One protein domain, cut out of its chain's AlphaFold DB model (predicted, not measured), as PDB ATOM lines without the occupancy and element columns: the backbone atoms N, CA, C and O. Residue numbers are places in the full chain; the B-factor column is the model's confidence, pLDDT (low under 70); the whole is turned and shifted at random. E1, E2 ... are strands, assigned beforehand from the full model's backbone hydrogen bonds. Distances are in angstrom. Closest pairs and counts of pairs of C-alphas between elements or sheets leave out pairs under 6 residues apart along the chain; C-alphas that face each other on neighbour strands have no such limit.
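What this domain is: This is residues 12 to 82 of the 1012 residues of an uncharacterized protein of Flavobacterium succinicans (UniProt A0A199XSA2). The model is a slim, rod-like half barrel: a twisted sheet of four strands, E1 to E4, curls like part of a barrel, and the hairpin E5 and E6 lies over its open side. The closure is loose, with E5 close to edge strand E2 at one place and E6 near edge strand E1. The printed part has 71 residues, no named helix and six strands, E1 to E6 along the chain; its class is all strand. The sheet order is E1, E4, E3, E2, antiparallel. It is only just compact, close to loose, with a radius of gyration of the C-alphas of 13.2 A and spans of 39 by 18 by 16 A.

How they stand to each other: E1, residues 12 to 18, is the antiparallel neighbour of E4, residues 46 to 57, at 147 degrees, with N 14 and O 51 2.9 A apart. E2, residues 22 to 31, and E3, residues 34 to 42, form a hairpin at 176 degrees; N 26 and O 38 are 2.8 A apart. E3 and E4 form a hairpin, N 37 and O 54 being 3.0 A apart. E1 to E4 make a Greek key, the meander E2, E3, E4 with E1 beside E4. E4 is staggered, pairing with E1 over residues 46 to 53 and with E3 over 54 to 57. E5, residues 63 to 68, and E6, residues 76 to 81, form a hairpin; N 65 and O 79 are 2.8 A apart. The closest C-alphas of E2 and E5 are those of Asn 31 and Phe 67, 7.1 A.

Where its parts are: E1 begins at C-alpha 12, (164.055, 179.663, 215.067). E2 is 27.7 A long, E3 25.8 A and E4 32.6 A. E6 ends at C-alpha 81, (167.044, 191.484, 222.737).

The domain as a whole: The C-alphas farthest apart, Val 44 and Ser 61, are 39.7 A apart. The printed part has no cut, no link is long, and no printed residue is under 70 in pLDDT.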
ATOM      1  N   GLN A  12     164.712 180.446 214.022       91.62
ATOM      2  CA  GLN A  12     164.055 179.663 215.067       91.62
ATOM      3  C   GLN A  12     163.543 178.376 214.436       91.62
ATOM      4  O   GLN A  12     162.728 178.415 213.517       91.62
ATOM      5  N   ILE A  13     163.995 177.237 214.961       91.56
ATOM      6  CA  ILE A  13     163.467 175.927 214.583       91.56
ATOM      7  C   ILE A  13     162.350 175.569 215.554       91.56
ATOM      8  O   ILE A  13     162.572 175.529 216.763       91.56
ATOM      9  N   ILE A  14     161.160 175.315 215.037       91.25
ATOM     10  CA  ILE A  14     160.074 174.671 215.781       91.25
ATOM     11  C   ILE A  14     159.814 173.302 215.161       91.25
ATOM     12  O   ILE A  14     160.161 173.058 214.005       91.25
ATOM     13  N   THR A  15     159.203 172.403 215.917       91.44
ATOM     14  CA  THR A  15     158.869 171.061 215.444       91.44
ATOM     15  C   THR A  15     157.357 170.896 215.325       91.44
ATOM     16  O   THR A  15     156.601 171.354 216.180       91.44
ATOM     17  N   ALA A  16     156.912 170.239 214.256       90.69
ATOM     18  CA  ALA A  16     155.512 169.919 214.009       90.69
ATOM     19  C   ALA A  16     155.307 168.404 213.910       90.69
ATOM     20  O   ALA A  16     156.159 167.675 213.399       90.69
ATOM     21  N   ASN A  17     154.154 167.928 214.381       93.31
ATOM     22  CA  ASN A  17     153.660 166.603 214.029       93.31
ATOM     23  C   ASN A  17     152.808 166.723 212.760       93.31
ATOM     24  O   ASN A  17     151.734 167.323 212.786       93.31
ATOM     25  N   VAL A  18     153.312 166.187 211.653       94.12
ATOM     26  CA  VAL A  18     152.694 166.305 210.334       94.12
ATOM     27  C   VAL A  18     151.908 165.035 210.041       94.12
ATOM     28  O   VAL A  18     152.484 163.991 209.743       94.12
ATOM     29  N   THR A  19     150.581 165.119 210.094       93.88
ATOM     30  CA  THR A  19     149.673 164.004 209.765       93.88
ATOM     31  C   THR A  19     149.295 163.963 208.285       93.88
ATOM     32  O   THR A  19     148.791 162.956 207.797       93.88
ATOM     33  N   THR A  20     149.533 165.048 207.545       94.44
ATOM     34  CA  THR A  20     149.274 165.153 206.104       94.44
ATOM     35  C   THR A  20     150.340 166.037 205.465       94.44
ATOM     36  O   THR A  20     150.632 167.117 205.974       94.44
ATOM     37  N   VAL A  21     150.939 165.569 204.365       93.12
ATOM     38  CA  VAL A  21     151.932 166.331 203.589       93.12
ATOM     39  C   VAL A  21     151.300 167.572 202.961       93.12
ATOM     40  O   VAL A  21     150.135 167.551 202.567       93.12
ATOM     41  N   GLY A  22     152.060 168.659 202.857       92.31
ATOM     42  CA  GLY A  22     151.534 169.922 202.347       92.31
ATOM     43  C   GLY A  22     152.441 171.112 202.617       92.31
ATOM     44  O   GLY A  22     153.452 171.011 203.315       92.31
ATOM     45  N   THR A  23     152.086 172.250 202.031       93.88
ATOM     46  CA  THR A  23     152.833 173.502 202.175       93.88
ATOM     47  C   THR A  23     152.415 174.238 203.444       93.88
ATOM     48  O   THR A  23     151.226 174.380 203.722       93.88
ATOM     49  N   TYR A  24     153.391 174.747 204.193       92.81
ATOM     50  CA  TYR A  24     153.175 175.715 205.260       92.81
ATOM     51  C   TYR A  24     153.682 177.090 204.830       92.81
ATOM     52  O   TYR A  24     154.685 177.214 204.127       92.81
ATOM     53  N   ASN A  25     152.992 178.128 205.290       94.62
ATOM     54  CA  ASN A  25     153.420 179.514 205.173       94.62
ATOM     55  C   ASN A  25     153.030 180.236 206.467       94.62
ATOM     56  O   ASN A  25     151.855 180.509 206.700       94.62
ATOM     57  N   ILE A  26     154.007 180.460 207.343       95.31
ATOM     58  CA  ILE A  26     153.816 181.063 208.662       95.31
ATOM     59  C   ILE A  26     154.423 182.461 208.636       95.31
ATOM     60  O   ILE A  26     155.597 182.623 208.307       95.31
ATOM     61  N   SER A  27     153.635 183.460 209.031       95.38
ATOM     62  CA  SER A  27     154.084 184.837 209.231       95.38
ATOM     63  C   SER A  27     153.624 185.318 210.603       95.38
ATOM     64  O   SER A  27     152.428 185.443 210.851       95.38
ATOM     65  N   ILE A  28     154.573 185.539 211.511       95.75
ATOM     66  CA  ILE A  28     154.333 186.101 212.839       95.75
ATOM     67  C   ILE A  28     154.460 187.629 212.728       95.75
ATOM     68  O   ILE A  28     155.522 188.103 212.303       95.75
ATOM     69  N   PRO A  29     153.418 188.400 213.104       91.62
ATOM     70  CA  PRO A  29     153.451 189.860 213.077       91.62
ATOM     71  C   PRO A  29     154.605 190.441 213.894       91.62
ATOM     72  O   PRO A  29     155.124 189.798 214.808       91.62
ATOM     73  N   ALA A  30     154.975 191.685 213.582       92.75
ATOM     74  CA  ALA A  30     156.044 192.366 214.291       92.75
ATOM     75  C   ALA A  30     155.714 192.509 215.787       92.75
ATOM     76  O   ALA A  30     154.755 193.186 216.153       92.75
ATOM     77  N   ASN A  31     156.536 191.911 216.648       93.12
ATOM     78  CA  ASN A  31     156.562 192.190 218.081       93.12
ATOM     79  C   ASN A  31     157.945 192.739 218.428       93.12
ATOM     80  O   ASN A  31     158.958 192.190 217.992       93.12
ATOM     81  N   ASN A  32     157.986 193.849 219.168       90.44
ATOM     82  CA  ASN A  32     159.213 194.592 219.443       90.44
ATOM     83  C   ASN A  32     159.987 194.966 218.158       90.44
ATOM     84  O   ASN A  32     161.208 194.904 218.137       90.44
ATOM     85  N   GLY A  33     159.286 195.271 217.058       92.62
ATOM     86  CA  GLY A  33     159.899 195.597 215.762       92.62
ATOM     87  C   GLY A  33     160.448 194.404 214.963       92.62
ATOM     88  O   GLY A  33     161.044 194.613 213.909       92.62
ATOM     89  N   ILE A  34     160.234 193.164 215.428       95.88
ATOM     90  CA  ILE A  34     160.749 191.934 214.806       95.88
ATOM     91  C   ILE A  34     159.592 191.064 214.326       95.88
ATOM     92  O   ILE A  34     158.720 190.711 215.117       95.88
ATOM     93  N   SER A  35     159.601 190.675 213.057       94.50
ATOM     94  CA  SER A  35     158.677 189.691 212.484       94.50
ATOM     95  C   SER A  35     159.400 188.376 212.196       94.50
ATOM     96  O   SER A  35     160.624 188.349 212.055       94.50
ATOM     97  N   TRP A  36     158.645 187.281 212.096       96.94
ATOM     98  CA  TRP A  36     159.188 185.968 211.737       96.94
ATOM     99  C   TRP A  36     158.416 185.373 210.576       96.94
ATOM    100  O   TRP A  36     157.189 185.345 210.603       96.94
ATOM    101  N   THR A  37     159.119 184.846 209.581       95.88
ATOM    102  CA  THR A  37     158.490 184.195 208.427       95.88
ATOM    103  C   THR A  37     159.148 182.860 208.123       95.88
ATOM    104  O   THR A  37     160.370 182.745 208.200       95.88
ATOM    105  N   GLY A  38     158.360 181.863 207.738       95.94
ATOM    106  CA  GLY A  38     158.863 180.589 207.235       95.94
ATOM    107  C   GLY A  38     157.858 179.938 206.297       95.94
ATOM    108  O   GLY A  38     156.674 179.846 206.616       95.94
ATOM    109  N   SER A  39     158.331 179.467 205.147       95.00
ATOM    110  CA  SER A  39     157.508 178.763 204.164       95.00
ATOM    111  C   SER A  39     158.270 177.588 203.567       95.00
ATOM    112  O   SER A  39     159.395 177.768 203.098       95.00
ATOM    113  N   ASN A  40     157.671 176.400 203.567       96.12
ATOM    114  CA  ASN A  40     158.212 175.215 202.899       96.12
ATOM    115  C   ASN A  40     157.106 174.163 202.704       96.12
ATOM    116  O   ASN A  40     155.959 174.382 203.087       96.12
ATOM    117  N   THR A  41     157.437 173.014 202.120       94.69
ATOM    118  CA  THR A  41     156.521 171.878 201.961       94.69
ATOM    119  C   THR A  41     156.997 170.693 202.787       94.69
ATOM    120  O   THR A  41     158.138 170.256 202.654       94.69
ATOM    121  N   PHE A  42     156.119 170.147 203.625       95.88
ATOM    122  CA  PHE A  42     156.345 168.844 204.231       95.88
ATOM    123  C   PHE A  42     156.180 167.767 203.162       95.88
ATOM    124  O   PHE A  42     155.095 167.613 202.605       95.88
ATOM    125  N   THR A  43     157.246 167.025 202.877       94.00
ATOM    126  CA  THR A  43     157.260 165.946 201.875       94.00
ATOM    127  C   THR A  43     156.962 164.569 202.467       94.00
ATOM    128  O   THR A  43     156.724 163.622 201.722       94.00
ATOM    129  N   VAL A  44     156.941 164.455 203.799       92.88
ATOM    130  CA  VAL A  44     156.622 163.229 204.541       92.88
ATOM    131  C   VAL A  44     155.775 163.546 205.775       92.88
ATOM    132  O   VAL A  44     155.857 164.637 206.339       92.88
ATOM    133  N   THR A  45     154.959 162.583 206.204       93.75
ATOM    134  CA  THR A  45     154.279 162.615 207.507       93.75
ATOM    135  C   THR A  45     155.236 162.210 208.631       93.75
ATOM    136  O   THR A  45     156.166 161.439 208.400       93.75
ATOM    137  N   GLY A  46     154.980 162.649 209.862       92.81
ATOM    138  CA  GLY A  46     155.694 162.176 211.049       92.81
ATOM    139  C   GLY A  46     155.791 163.203 212.173       92.81
ATOM    140  O   GLY A  46     155.537 164.393 211.988       92.81
ATOM    141  N   ASN A  47     156.213 162.726 213.343       89.94
ATOM    142  CA  ASN A  47     156.511 163.574 214.492       89.94
ATOM    143  C   ASN A  47     157.816 164.354 214.267       89.94
ATOM    144  O   ASN A  47     158.747 163.853 213.638       89.94
ATOM    145  N   ASN A  48     157.907 165.544 214.856       88.50
ATOM    146  CA  ASN A  48     159.109 166.378 214.908       88.50
ATOM    147  C   ASN A  48     159.666 166.871 213.560       88.50
ATOM    148  O   ASN A  48     160.863 167.128 213.447       88.50
ATOM    149  N   GLN A  49     158.815 167.060 212.549       92.94
ATOM    150  CA  GLN A  49     159.234 167.696 211.298       92.94
ATOM    151  C   GLN A  49     159.636 169.161 211.560       92.94
ATOM    152  O   GLN A  49     158.873 169.884 212.211       92.94
ATOM    153  N   PRO A  50     160.812 169.625 211.098       93.00
ATOM    154  CA  PRO A  50     161.305 170.961 211.407       93.00
ATOM    155  C   PRO A  50     160.618 172.034 210.555       93.00
ATOM    156  O   PRO A  50     160.504 171.919 209.335       93.00
ATOM    157  N   ILE A  51     160.232 173.130 211.198       93.75
ATOM    158  CA  ILE A  51     159.869 174.391 210.554       93.75
ATOM    159  C   ILE A  51     160.937 175.414 210.930       93.75
ATOM    160  O   ILE A  51     161.206 175.629 212.112       93.75
ATOM    161  N   ILE A  52     161.532 176.051 209.921       93.88
ATOM    162  CA  ILE A  52     162.545 177.094 210.105       93.88
ATOM    163  C   ILE A  52     161.868 178.444 209.890       93.88
ATOM    164  O   ILE A  52     161.395 178.746 208.794       93.88
ATOM    165  N   LEU A  53     161.817 179.250 210.945       95.12
ATOM    166  CA  LEU A  53     161.380 180.637 210.892       95.12
ATOM    167  C   LEU A  53     162.611 181.541 210.834       95.12
ATOM    168  O   LEU A  53     163.526 181.381 211.640       95.12
ATOM    169  N   THR A  54     162.607 182.513 209.931       94.56
ATOM    170  CA  THR A  54     163.653 183.534 209.803       94.56
ATOM    171  C   THR A  54     163.120 184.863 210.318       94.56
ATOM    172  O   THR A  54     162.016 185.270 209.954       94.56
ATOM    173  N   ALA A  55     163.888 185.525 211.181       94.38
ATOM    174  CA  ALA A  55     163.536 186.835 211.712       94.38
ATOM    175  C   ALA A  55     163.890 187.959 210.730       94.38
ATOM    176  O   ALA A  55     164.890 187.881 210.017       94.38
ATOM    177  N   SER A  56     163.112 189.038 210.755       93.62
ATOM    178  CA  SER A  56     163.409 190.294 210.058       93.62
ATOM    179  C   SER A  56     162.920 191.498 210.870       93.62
ATOM    180  O   SER A  56     162.162 191.333 211.827       93.62
ATOM    181  N   GLY A  57     163.345 192.706 210.496       93.19
ATOM    182  CA  GLY A  57     162.984 193.954 211.179       93.19
ATOM    183  C   GLY A  57     164.094 194.493 212.082       93.19
ATOM    184  O   GLY A  57     165.223 194.007 212.045       93.19
ATOM    185  N   THR A  58     163.778 195.507 212.884       91.56
ATOM    186  CA  THR A  58     164.733 196.192 213.768       91.56
ATOM    187  C   THR A  58     164.154 196.228 215.179       91.56
ATOM    188  O   THR A  58     163.089 196.821 215.363       91.56
ATOM    189  N   PRO A  59     164.812 195.625 216.186       90.38
ATOM    190  CA  PRO A  59     164.282 195.591 217.535       90.38
ATOM    191  C   PRO A  59     164.189 196.996 218.133       90.38
ATOM    192  O   PRO A  59     165.144 197.767 218.035       90.38
ATOM    193  N   THR A  60     163.071 197.329 218.777       90.06
ATOM    194  CA  THR A  60     162.834 198.682 219.320       90.06
ATOM    195  C   THR A  60     163.190 198.829 220.800       90.06
ATOM    196  O   THR A  60     163.553 199.917 221.234       90.06
ATOM    197  N   SER A  61     163.133 197.737 221.564       86.19
ATOM    198  CA  SER A  61     163.333 197.710 223.017       86.19
ATOM    199  C   SER A  61     164.150 196.491 223.439       86.19
ATOM    200  O   SER A  61     164.040 195.417 222.846       86.19
ATOM    201  N   ALA A  62     164.982 196.636 224.470       80.88
ATOM    202  CA  ALA A  62     165.743 195.519 225.022       80.88
ATOM    203  C   ALA A  62     164.858 194.656 225.933       80.88
ATOM    204  O   ALA A  62     163.843 195.122 226.448       80.88
ATOM    205  N   GLY A  63     165.248 193.400 226.144       80.81
ATOM    206  CA  GLY A  63     164.532 192.445 226.989       80.81
ATOM    207  C   GLY A  63     164.136 191.159 226.277       80.81
ATOM    208  O   GLY A  63     164.518 190.899 225.137       80.81
ATOM    209  N   THR A  64     163.380 190.315 226.973       81.75
ATOM    210  CA  THR A  64     162.867 189.059 226.419       81.75
ATOM    211  C   THR A  64     161.543 189.321 225.711       81.75
ATOM    212  O   THR A  64     160.582 189.773 226.324       81.75
ATOM    213  N   THR A  65     161.488 189.039 224.412       86.38
ATOM    214  CA  THR A  65     160.277 189.166 223.592       86.38
ATOM    215  C   THR A  65     159.689 187.784 223.326       86.38
ATOM    216  O   THR A  65     160.405 186.884 222.881       86.38
ATOM    217  N   THR A  66     158.393 187.616 223.584       92.31
ATOM    218  CA  THR A  66     157.648 186.383 223.293       92.31
ATOM    219  C   THR A  66     156.952 186.494 221.939       92.31
ATOM    220  O   THR A  66     156.258 187.473 221.663       92.31
ATOM    221  N   PHE A  67     157.107 185.470 221.106       93.88
ATOM    222  CA  PHE A  67     156.477 185.343 219.796       93.88
ATOM    223  C   PHE A  67     155.530 184.149 219.820       93.88
ATOM    224  O   PHE A  67     155.963 183.019 220.043       93.88
ATOM    225  N   ALA A  68     154.240 184.405 219.617       93.25
ATOM    226  CA  ALA A  68     153.219 183.370 219.504       93.25
ATOM    227  C   ALA A  68     152.933 183.077 218.028       93.25
ATOM    228  O   ALA A  68     152.809 183.995 217.217       93.25
ATOM    229  N   LEU A  69     152.826 181.797 217.678       93.25
ATOM    230  CA  LEU A  69     152.488 181.381 216.326       93.25
ATOM    231  C   LEU A  69     150.999 181.628 216.038       93.25
ATOM    232  O   LEU A  69     150.152 181.176 216.814       93.25
ATOM    233  N   PRO A  70     150.647 182.247 214.896       90.81
ATOM    234  CA  PRO A  70     149.259 182.451 214.486       90.81
ATOM    235  C   PRO A  70     148.678 181.195 213.808       90.81
ATOM    236  O   PRO A  70     148.090 181.267 212.733       90.81
ATOM    237  N   THR A  71     148.880 180.022 214.410       88.38
ATOM    238  CA  THR A  71     148.426 178.718 213.900       88.38
ATOM    239  C   THR A  71     147.521 178.025 214.913       88.38
ATOM    240  O   THR A  71     147.546 178.344 216.098       88.38
ATOM    241  N   THR A  72     146.731 177.049 214.461       87.88
ATOM    242  CA  THR A  72     146.003 176.120 215.342       87.88
ATOM    243  C   THR A  72     146.508 174.698 215.078       87.88
ATOM    244  O   THR A  72     146.366 174.232 213.948       87.88
ATOM    245  N   PRO A  73     147.096 174.001 216.070       86.88
ATOM    246  CA  PRO A  73     147.404 174.473 217.426       86.88
ATOM    247  C   PRO A  73     148.456 175.604 217.440       86.88
ATOM    248  O   PRO A  73     149.261 175.728 216.513       86.88
ATOM    249  N   THR A  74     148.429 176.439 218.484       87.12
ATOM    250  CA  THR A  74     149.400 177.531 218.691       87.12
ATOM    251  C   THR A  74     150.506 177.092 219.649       87.12
ATOM    252  O   THR A  74     150.292 176.257 220.530       87.12
ATOM    253  N   CYS A  75     151.693 177.664 219.486       88.31
ATOM    254  CA  CYS A  75     152.788 177.590 220.445       88.31
ATOM    255  C   CYS A  75     153.531 178.931 220.471       88.31
ATOM    256  O   CYS A  75     153.342 179.775 219.594       88.31
ATOM    257  N   SER A  76     154.371 179.147 221.480       91.31
ATOM    258  CA  SER A  76     155.160 180.373 221.612       91.31
ATOM    259  C   SER A  76     156.621 180.078 221.901       91.31
ATOM    260  O   SER A  76     156.938 179.098 222.573       91.31
ATOM    261  N   PHE A  77     157.503 180.967 221.461       91.44
ATOM    262  CA  PHE A  77     158.919 180.951 221.810       91.44
ATOM    263  C   PHE A  77     159.378 182.342 222.246       91.44
ATOM    264  O   PHE A  77     158.780 183.356 221.889       91.44
ATOM    265  N   THR A  78     160.457 182.400 223.021       87.81
ATOM    266  CA  THR A  78     161.047 183.654 223.494       87.81
ATOM    267  C   THR A  78     162.381 183.933 222.819       87.81
ATOM    268  O   THR A  78     163.130 183.021 222.449       87.81
ATOM    269  N   ARG A  79     162.713 185.216 222.686       84.69
ATOM    270  CA  ARG A  79     164.023 185.675 222.227       84.69
ATOM    271  C   ARG A  79     164.513 186.861 223.034       84.69
ATOM    272  O   ARG A  79     163.749 187.778 223.317       84.69
ATOM    273  N   SER A  80     165.802 186.853 223.344       81.56
ATOM    274  CA  SER A  80     166.459 187.949 224.047       81.56
ATOM    275  C   SER A  80     166.917 189.030 223.068       81.56
ATOM    276  O   SER A  80     167.548 188.755 222.037       81.56
ATOM    277  N   VAL A  81     166.591 190.273 223.410       81.75
ATOM    278  CA  VAL A  81     167.044 191.484 222.737       81.75
ATOM    279  C   VAL A  81     167.992 192.236 223.672       81.75
ATOM    280  O   VAL A  81     167.579 192.702 224.733       81.75
ATOM    281  N   GLY A  82     169.269 192.323 223.311       72.75
ATOM    282  CA  GLY A  82     170.261 193.129 224.018       72.75
ATOM    283  C   GLY A  82     170.076 194.626 223.755       72.75
ATOM    284  O   GLY A  82     169.520 195.019 222.727       72.75
TER     285      GLY A  82